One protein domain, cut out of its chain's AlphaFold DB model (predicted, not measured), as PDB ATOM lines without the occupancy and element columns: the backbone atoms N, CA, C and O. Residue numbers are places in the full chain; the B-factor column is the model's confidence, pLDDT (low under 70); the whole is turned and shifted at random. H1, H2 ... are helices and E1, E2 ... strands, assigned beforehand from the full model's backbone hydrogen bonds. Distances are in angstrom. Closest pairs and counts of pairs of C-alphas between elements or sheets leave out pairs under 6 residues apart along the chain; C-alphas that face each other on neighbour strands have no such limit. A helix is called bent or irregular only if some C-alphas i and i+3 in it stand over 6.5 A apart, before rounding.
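Overview. This is residues 2 to 56 of the 111 residues of an uncharacterized protein of Flavonifractor sp. An10 (UniProt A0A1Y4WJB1). Two separate helices and a small hairpin of two short strands, E1 and E2, make a loose, open triangle, with H2 and the hairpin near each other in one half and H1 off by itself in the other, joined to them by the link of residues 16 to 25. The link from H1 to H2 runs in alongside E2, where residues 23 to 24 pair with it, and residues 34 to 40 stick out at the far end from H1. The printed part has 55 residues, with two named helices and two named strands in the order H1, H2, E1, E2; the sheet, E1 - E2, is antiparallel and the class is mixed, helices and strands. The whole is only just compact, close to loose, with a radius of gyration of the C-alphas of 11.9 A and spans of 31 by 24 by 17 A.

Along the chain. Look first at E1, residues 44 to 46, from C-alpha 44 at (40.970, -10.954, 2.111), and at E2, residues 52 to 54, ending at C-alpha 54 at (40.319, -15.617, 1.622). H2 is residues 26 to 36, 15.2 A long. It is irregular: C-alphas 31 and 34 are 7.1 A apart. Find C-alpha 4 at (50.358, -24.566, 19.329); from there H1 runs to residue 15, 16.6 A away.

Arrangement. The hairpin E1 and E2 is antiparallel at 143 degrees, with a tight link; N 45 and O 53 are within hydrogen-bond range at 2.9 A, as are N 53 and O 45 at 2.9 A. Residues 23 to 24 pair antiparallel with residues 52 to 53 of E2. The closest C-alphas of H2 and E2 are those of Gln 26 and Trp 52, 7.5 A apart. H1 is apart from E1, E2 and H2. In H1 every O i to N i+4 pair is within hydrogen-bond range; in H2, 5 of 7 are.

Size, cuts and confidence. The two C-alphas farthest apart, those of Phe 2 and Asn 39, are 34.4 A apart. The printed part has no cut, and no link is long. The mean pLDDT of the printed part is 78.6; look for values under 70 at residues 2, 13, 16 to 17 and 35 to 40.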
ATOM      1  N   PHE A   2      52.863 -31.734  16.844       56.59
ATOM      2  CA  PHE A   2      51.967 -31.041  17.771       56.59
ATOM      3  C   PHE A   2      52.570 -29.661  18.011       56.59
ATOM      4  O   PHE A   2      53.563 -29.535  18.721       56.59
ATOM      5  N   SER A   3      52.042 -28.652  17.327       81.06
ATOM      6  CA  SER A   3      52.407 -27.253  17.540       81.06
ATOM      7  C   SER A   3      51.184 -26.499  18.044       81.06
ATOM      8  O   SER A   3      50.053 -26.859  17.721       81.06
ATOM      9  N   GLN A   4      51.414 -25.443  18.820       80.62
ATOM     10  CA  GLN A   4      50.358 -24.566  19.329       80.62
ATOM     11  C   GLN A   4      49.466 -24.030  18.194       80.62
ATOM     12  O   GLN A   4      48.246 -24.065  18.298       80.62
ATOM     13  N   ALA A   5      50.068 -23.669  17.057       76.38
ATOM     14  CA  ALA A   5      49.344 -23.233  15.863       76.38
ATOM     15  C   ALA A   5      48.387 -24.301  15.297       76.38
ATOM     16  O   ALA A   5      47.319 -23.967  14.794       76.38
ATOM     17  N   LEU A   6      48.742 -25.591  15.385       78.06
ATOM     18  CA  LEU A   6      47.874 -26.681  14.927       78.06
ATOM     19  C   LEU A   6      46.671 -26.866  15.861       78.06
ATOM     20  O   LEU A   6      45.568 -27.137  15.396       78.06
ATOM     21  N   ILE A   7      46.883 -26.700  17.169       79.62
ATOM     22  CA  ILE A   7      45.816 -26.771  18.173       79.62
ATOM     23  C   ILE A   7      44.831 -25.613  17.972       79.62
ATOM     24  O   ILE A   7      43.625 -25.836  17.969       79.62
ATOM     25  N   GLU A   8      45.335 -24.400  17.742       79.00
ATOM     26  CA  GLU A   8      44.507 -23.213  17.480       79.00
ATOM     27  C   GLU A   8      43.692 -23.348  16.187       79.00
ATOM     28  O   GLU A   8      42.496 -23.067  16.184       79.00
ATOM     29  N   ALA A   9      44.302 -23.845  15.105       76.69
ATOM     30  CA  ALA A   9      43.588 -24.114  13.856       76.69
ATOM     31  C   ALA A   9      42.465 -25.149  14.044       76.69
ATOM     32  O   ALA A   9      41.362 -24.963  13.535       76.69
ATOM     33  N   TYR A  10      42.723 -26.204  14.821       77.56
ATOM     34  CA  TYR A  10      41.730 -27.234  15.127       77.56
ATOM     35  C   TYR A  10      40.571 -26.702  15.983       77.56
ATOM     36  O   TYR A  10      39.412 -27.035  15.748       77.56
ATOM     37  N   GLN A  11      40.861 -25.845  16.964       79.19
ATOM     38  CA  GLN A  11      39.827 -25.209  17.784       79.19
ATOM     39  C   GLN A  11      38.943 -24.262  16.965       79.19
ATOM     40  O   GLN A  11      37.728 -24.273  17.154       79.19
ATOM     41  N   LEU A  12      39.531 -23.497  16.040       72.00
ATOM     42  CA  LEU A  12      38.784 -22.654  15.102       72.00
ATOM     43  C   LEU A  12      37.884 -23.488  14.185       72.00
ATOM     44  O   LEU A  12      36.725 -23.137  13.978       72.00
ATOM     45  N   GLU A  13      38.391 -24.604  13.656       69.31
ATOM     46  CA  GLU A  13      37.608 -25.500  12.801       69.31
ATOM     47  C   GLU A  13      36.386 -26.070  13.535       69.31
ATOM     48  O   GLU A  13      35.279 -26.069  12.998       69.31
ATOM     49  N   LEU A  14      36.583 -26.532  14.773       70.00
ATOM     50  CA  LEU A  14      35.528 -27.162  15.563       70.00
ATOM     51  C   LEU A  14      34.441 -26.190  16.030       70.00
ATOM     52  O   LEU A  14      33.271 -26.572  16.063       70.00
ATOM     53  N   ASN A  15      34.822 -24.982  16.445       70.50
ATOM     54  CA  ASN A  15      33.906 -24.077  17.143       70.50
ATOM     55  C   ASN A  15      33.341 -22.979  16.237       70.50
ATOM     56  O   ASN A  15      32.184 -22.596  16.403       70.50
ATOM     57  N   ASP A  16      34.129 -22.498  15.272       67.56
ATOM     58  CA  ASP A  16      33.876 -21.209  14.620       67.56
ATOM     59  C   ASP A  16      33.762 -21.312  13.088       67.56
ATOM     60  O   ASP A  16      33.028 -20.548  12.454       67.56
ATOM     61  N   ALA A  17      34.418 -22.294  12.456       64.12
ATOM     62  CA  ALA A  17      34.394 -22.505  11.005       64.12
ATOM     63  C   ALA A  17      33.122 -23.233  10.525       64.12
ATOM     64  O   ALA A  17      33.160 -24.233   9.805       64.12
ATOM     65  N   ILE A  18      31.954 -22.710  10.901       76.38
ATOM     66  CA  ILE A  18      30.655 -23.273  10.506       76.38
ATOM     67  C   ILE A  18      30.365 -23.122   9.009       76.38
ATOM     68  O   ILE A  18      29.559 -23.876   8.473       76.38
ATOM     69  N   TYR A  19      31.024 -22.182   8.328       84.56
ATOM     70  CA  TYR A  19      30.840 -21.888   6.904       84.56
ATOM     71  C   TYR A  19      32.053 -22.332   6.080       84.56
ATOM     72  O   TYR A  19      33.167 -22.316   6.605       84.56
ATOM     73  N   PRO A  20      31.872 -22.696   4.794       86.56
ATOM     74  CA  PRO A  20      32.943 -23.187   3.925       86.56
ATOM     75  C   PRO A  20      33.904 -22.055   3.518       86.56
ATOM     76  O   PRO A  20      33.913 -21.592   2.380       86.56
ATOM     77  N   ARG A  21      34.714 -21.583   4.467       89.25
ATOM     78  CA  ARG A  21      35.675 -20.486   4.308       89.25
ATOM     79  C   ARG A  21      37.079 -20.939   4.668       89.25
ATOM     80  O   ARG A  21      37.268 -21.726   5.591       89.25
ATOM     81  N   ILE A  22      38.063 -20.359   3.990       87.81
ATOM     82  CA  ILE A  22      39.469 -20.446   4.388       87.81
ATOM     83  C   ILE A  22      39.728 -19.284   5.348       87.81
ATOM     84  O   ILE A  22      39.970 -18.159   4.907       87.81
ATOM     85  N   ILE A  23      39.588 -19.544   6.648       88.25
ATOM     86  CA  ILE A  23      39.724 -18.531   7.701       88.25
ATOM     87  C   ILE A  23      41.201 -18.215   7.938       88.25
ATOM     88  O   ILE A  23      42.047 -19.105   8.022       88.25
ATOM     89  N   VAL A  24      41.494 -16.927   8.086       86.12
ATOM     90  CA  VAL A  24      42.806 -16.399   8.453       86.12
ATOM     91  C   VAL A  24      42.735 -15.948   9.907       86.12
ATOM     92  O   VAL A  24      41.904 -15.114  10.270       86.12
ATOM     93  N   SER A  25      43.602 -16.506  10.756       83.88
ATOM     94  CA  SER A  25      43.676 -16.080  12.153       83.88
ATOM     95  C   SER A  25      44.185 -14.642  12.253       83.88
ATOM     96  O   SER A  25      44.985 -14.187  11.433       83.88
ATOM     97  N   GLN A  26      43.756 -13.929  13.295       82.81
ATOM     98  CA  GLN A  26      44.183 -12.548  13.529       82.81
ATOM     99  C   GLN A  26      45.714 -12.436  13.625       82.81
ATOM    100  O   GLN A  26      46.298 -11.548  13.013       82.81
ATOM    101  N   ASN A  27      46.368 -13.387  14.302       83.81
ATOM    102  CA  ASN A  27      47.829 -13.438  14.418       83.81
ATOM    103  C   ASN A  27      48.510 -13.550  13.047       83.81
ATOM    104  O   ASN A  27      49.509 -12.882  12.796       83.81
ATOM    105  N   LEU A  28      47.967 -14.382  12.150       82.38
ATOM    106  CA  LEU A  28      48.510 -14.550  10.802       82.38
ATOM    107  C   LEU A  28      48.306 -13.284   9.964       82.38
ATOM    108  O   LEU A  28      49.214 -12.850   9.261       82.38
ATOM    109  N   PHE A  29      47.130 -12.666  10.075       80.12
ATOM    110  CA  PHE A  29      46.829 -11.407   9.403       80.12
ATOM    111  C   PHE A  29      47.775 -10.287   9.860       80.12
ATOM    112  O   PHE A  29      48.356  -9.585   9.036       80.12
ATOM    113  N   GLU A  30      47.978 -10.144  11.171       82.25
ATOM    114  CA  GLU A  30      48.887  -9.156  11.761       82.25
ATOM    115  C   GLU A  30      50.350  -9.405  11.410       82.25
ATOM    116  O   GLU A  30      51.091  -8.442  11.238       82.25
ATOM    117  N   PHE A  31      50.753 -10.668  11.265       82.62
ATOM    118  CA  PHE A  31      52.105 -11.029  10.855       82.62
ATOM    119  C   PHE A  31      52.434 -10.530   9.444       82.62
ATOM    120  O   PHE A  31      53.503  -9.970   9.235       82.62
ATOM    121  N   PHE A  32      51.514 -10.687   8.485       76.38
ATOM    122  CA  PHE A  32      51.752 -10.264   7.099       76.38
ATOM    123  C   PHE A  32      51.465  -8.779   6.851       76.38
ATOM    124  O   PHE A  32      52.054  -8.178   5.955       76.38
ATOM    125  N   LYS A  33      50.597  -8.149   7.652       72.38
ATOM    126  CA  LYS A  33      50.175  -6.746   7.487       72.38
ATOM    127  C   LYS A  33      51.318  -5.723   7.274       72.38
ATOM    128  O   LYS A  33      51.112  -4.823   6.455       72.38
ATOM    129  N   PRO A  34      52.480  -5.797   7.959       70.56
ATOM    130  CA  PRO A  34      53.581  -4.850   7.771       70.56
ATOM    131  C   PRO A  34      54.226  -4.932   6.385       70.56
ATOM    132  O   PRO A  34      54.613  -3.899   5.844       70.56
ATOM    133  N   ASP A  35      54.304  -6.133   5.808       66.38
ATOM    134  CA  ASP A  35      55.042  -6.392   4.567       66.38
ATOM    135  C   ASP A  35      54.207  -6.115   3.318       66.38
ATOM    136  O   ASP A  35      54.741  -5.698   2.292       66.38
ATOM    137  N   VAL A  36      52.890  -6.324   3.393       64.31
ATOM    138  CA  VAL A  36      52.013  -6.136   2.230       64.31
ATOM    139  C   VAL A  36      51.452  -4.703   2.176       64.31
ATOM    140  O   VAL A  36      51.133  -4.203   1.099       64.31
ATOM    141  N   GLY A  37      51.373  -3.985   3.303       61.31
ATOM    142  CA  GLY A  37      50.682  -2.694   3.390       61.31
ATOM    143  C   GLY A  37      49.155  -2.864   3.399       61.31
ATOM    144  O   GLY A  37      48.606  -3.775   2.795       61.31
ATOM    145  N   VAL A  38      48.432  -1.989   4.103       54.91
ATOM    146  CA  VAL A  38      46.992  -2.168   4.417       54.91
ATOM    147  C   VAL A  38      46.089  -2.304   3.174       54.91
ATOM    148  O   VAL A  38      45.009  -2.877   3.273       54.91
ATOM    149  N   ASN A  39      46.536  -1.830   2.008       57.12
ATOM    150  CA  ASN A  39      45.745  -1.778   0.773       57.12
ATOM    151  C   ASN A  39      45.984  -2.947  -0.202       57.12
ATOM    152  O   ASN A  39      45.417  -2.930  -1.288       57.12
ATOM    153  N   SER A  40      46.833  -3.923   0.123       61.97
ATOM    154  CA  SER A  40      47.264  -4.963  -0.833       61.97
ATOM    155  C   SER A  40      46.673  -6.351  -0.592       61.97
ATOM    156  O   SER A  40      46.872  -7.251  -1.405       61.97
ATOM    157  N   LEU A  41      45.930  -6.549   0.497       74.00
ATOM    158  CA  LEU A  41      45.200  -7.794   0.738       74.00
ATOM    159  C   LEU A  41      43.858  -7.766  -0.007       74.00
ATOM    160  O   LEU A  41      42.800  -7.925   0.593       74.00
ATOM    161  N   GLU A  42      43.924  -7.544  -1.323       75.75
ATOM    162  CA  GLU A  42      42.782  -7.381  -2.239       75.75
ATOM    163  C   GLU A  42      41.799  -8.561  -2.182       75.75
ATOM    164  O   GLU A  42      40.606  -8.390  -2.405       75.75
ATOM    165  N   HIS A  43      42.282  -9.742  -1.788       86.25
ATOM    166  CA  HIS A  43      41.490 -10.965  -1.693       86.25
ATOM    167  C   HIS A  43      41.352 -11.495  -0.262       86.25
ATOM    168  O   HIS A  43      41.335 -12.707  -0.035       86.25
ATOM    169  N   VAL A  44      41.281 -10.598   0.723       88.56
ATOM    170  CA  VAL A  44      40.970 -10.954   2.111       88.56
ATOM    171  C   VAL A  44      39.773 -10.136   2.579       88.56
ATOM    172  O   VAL A  44      39.835  -8.913   2.688       88.56
ATOM    173  N   LEU A  45      38.673 -10.822   2.875       89.12
ATOM    174  CA  LEU A  45      37.413 -10.216   3.299       89.12
ATOM    175  C   LEU A  45      37.173 -10.453   4.786       89.12
ATOM    176  O   LEU A  45      37.653 -11.430   5.362       89.12
ATOM    177  N   LYS A  46      36.400  -9.560   5.404       88.31
ATOM    178  CA  LYS A  46      35.927  -9.710   6.782       88.31
ATOM    179  C   LYS A  46      34.445 -10.060   6.780       88.31
ATOM    180  O   LYS A  46      33.654  -9.348   6.167       88.31
ATOM    181  N   GLU A  47      34.077 -11.131   7.471       88.25
ATOM    182  CA  GLU A  47      32.680 -11.540   7.649       88.25
ATOM    183  C   GLU A  47      32.082 -10.935   8.934       88.25
ATOM    184  O   GLU A  47      32.792 -10.451   9.821       88.25
ATOM    185  N   ASN A  48      30.752 -10.962   9.044       84.38
ATOM    186  CA  ASN A  48      29.988 -10.441  10.180       84.38
ATOM    187  C   ASN A  48      30.314 -11.102  11.531       84.38
ATOM    188  O   ASN A  48      30.059 -10.510  12.576       84.38
ATOM    189  N   ASP A  49      30.877 -12.309  11.526       83.75
ATOM    190  CA  ASP A  49      31.356 -12.996  12.732       83.75
ATOM    191  C   ASP A  49      32.718 -12.481  13.230       83.75
ATOM    192  O   ASP A  49      33.197 -12.898  14.281       83.75
ATOM    193  N   GLY A  50      33.329 -11.540  12.506       84.12
ATOM    194  CA  GLY A  50      34.584 -10.898  12.873       84.12
ATOM    195  C   GLY A  50      35.828 -11.581  12.314       84.12
ATOM    196  O   GLY A  50      36.909 -10.993  12.425       84.12
ATOM    197  N   PHE A  51      35.695 -12.748  11.677       86.00
ATOM    198  CA  PHE A  51      36.820 -13.469  11.087       86.00
ATOM    199  C   PHE A  51      37.185 -12.937   9.697       86.00
ATOM    200  O   PHE A  51      36.326 -12.564   8.893       86.00
ATOM    201  N   TRP A  52      38.488 -12.941   9.412       88.56
ATOM    202  CA  TRP A  52      39.020 -12.703   8.074       88.56
ATOM    203  C   TRP A  52      39.066 -14.016   7.294       88.56
ATOM    204  O   TRP A  52      39.375 -15.065   7.861       88.56
ATOM    205  N   PHE A  53      38.787 -13.974   5.997       91.12
ATOM    206  CA  PHE A  53      38.862 -15.145   5.130       91.12
ATOM    207  C   PHE A  53      39.329 -14.783   3.719       91.12
ATOM    208  O   PHE A  53      39.235 -13.632   3.293       91.12
ATOM    209  N   ILE A  54      39.844 -15.780   3.001       90.94
ATOM    210  CA  ILE A  54      40.319 -15.617   1.622       90.94
ATOM    211  C   ILE A  54      39.137 -15.504   0.651       90.94
ATOM    212  O   ILE A  54      38.280 -16.391   0.623       90.94
ATOM    213  N   ASP A  55      39.137 -14.460  -0.180       92.12
ATOM    214  CA  ASP A  55      38.141 -14.201  -1.224       92.12
ATOM    215  C   ASP A  55      38.346 -15.101  -2.451       92.12
ATOM    216  O   ASP A  55      38.740 -14.664  -3.533       92.12
ATOM    217  N   TYR A  56      38.120 -16.401  -2.286       91.00
ATOM    218  CA  TYR A  56      38.349 -17.357  -3.367       91.00
ATOM    219  C   TYR A  56      37.341 -17.220  -4.519       91.00
ATOM    220  O   TYR A  56      37.673 -17.623  -5.630       91.00
TER     221      TYR A  56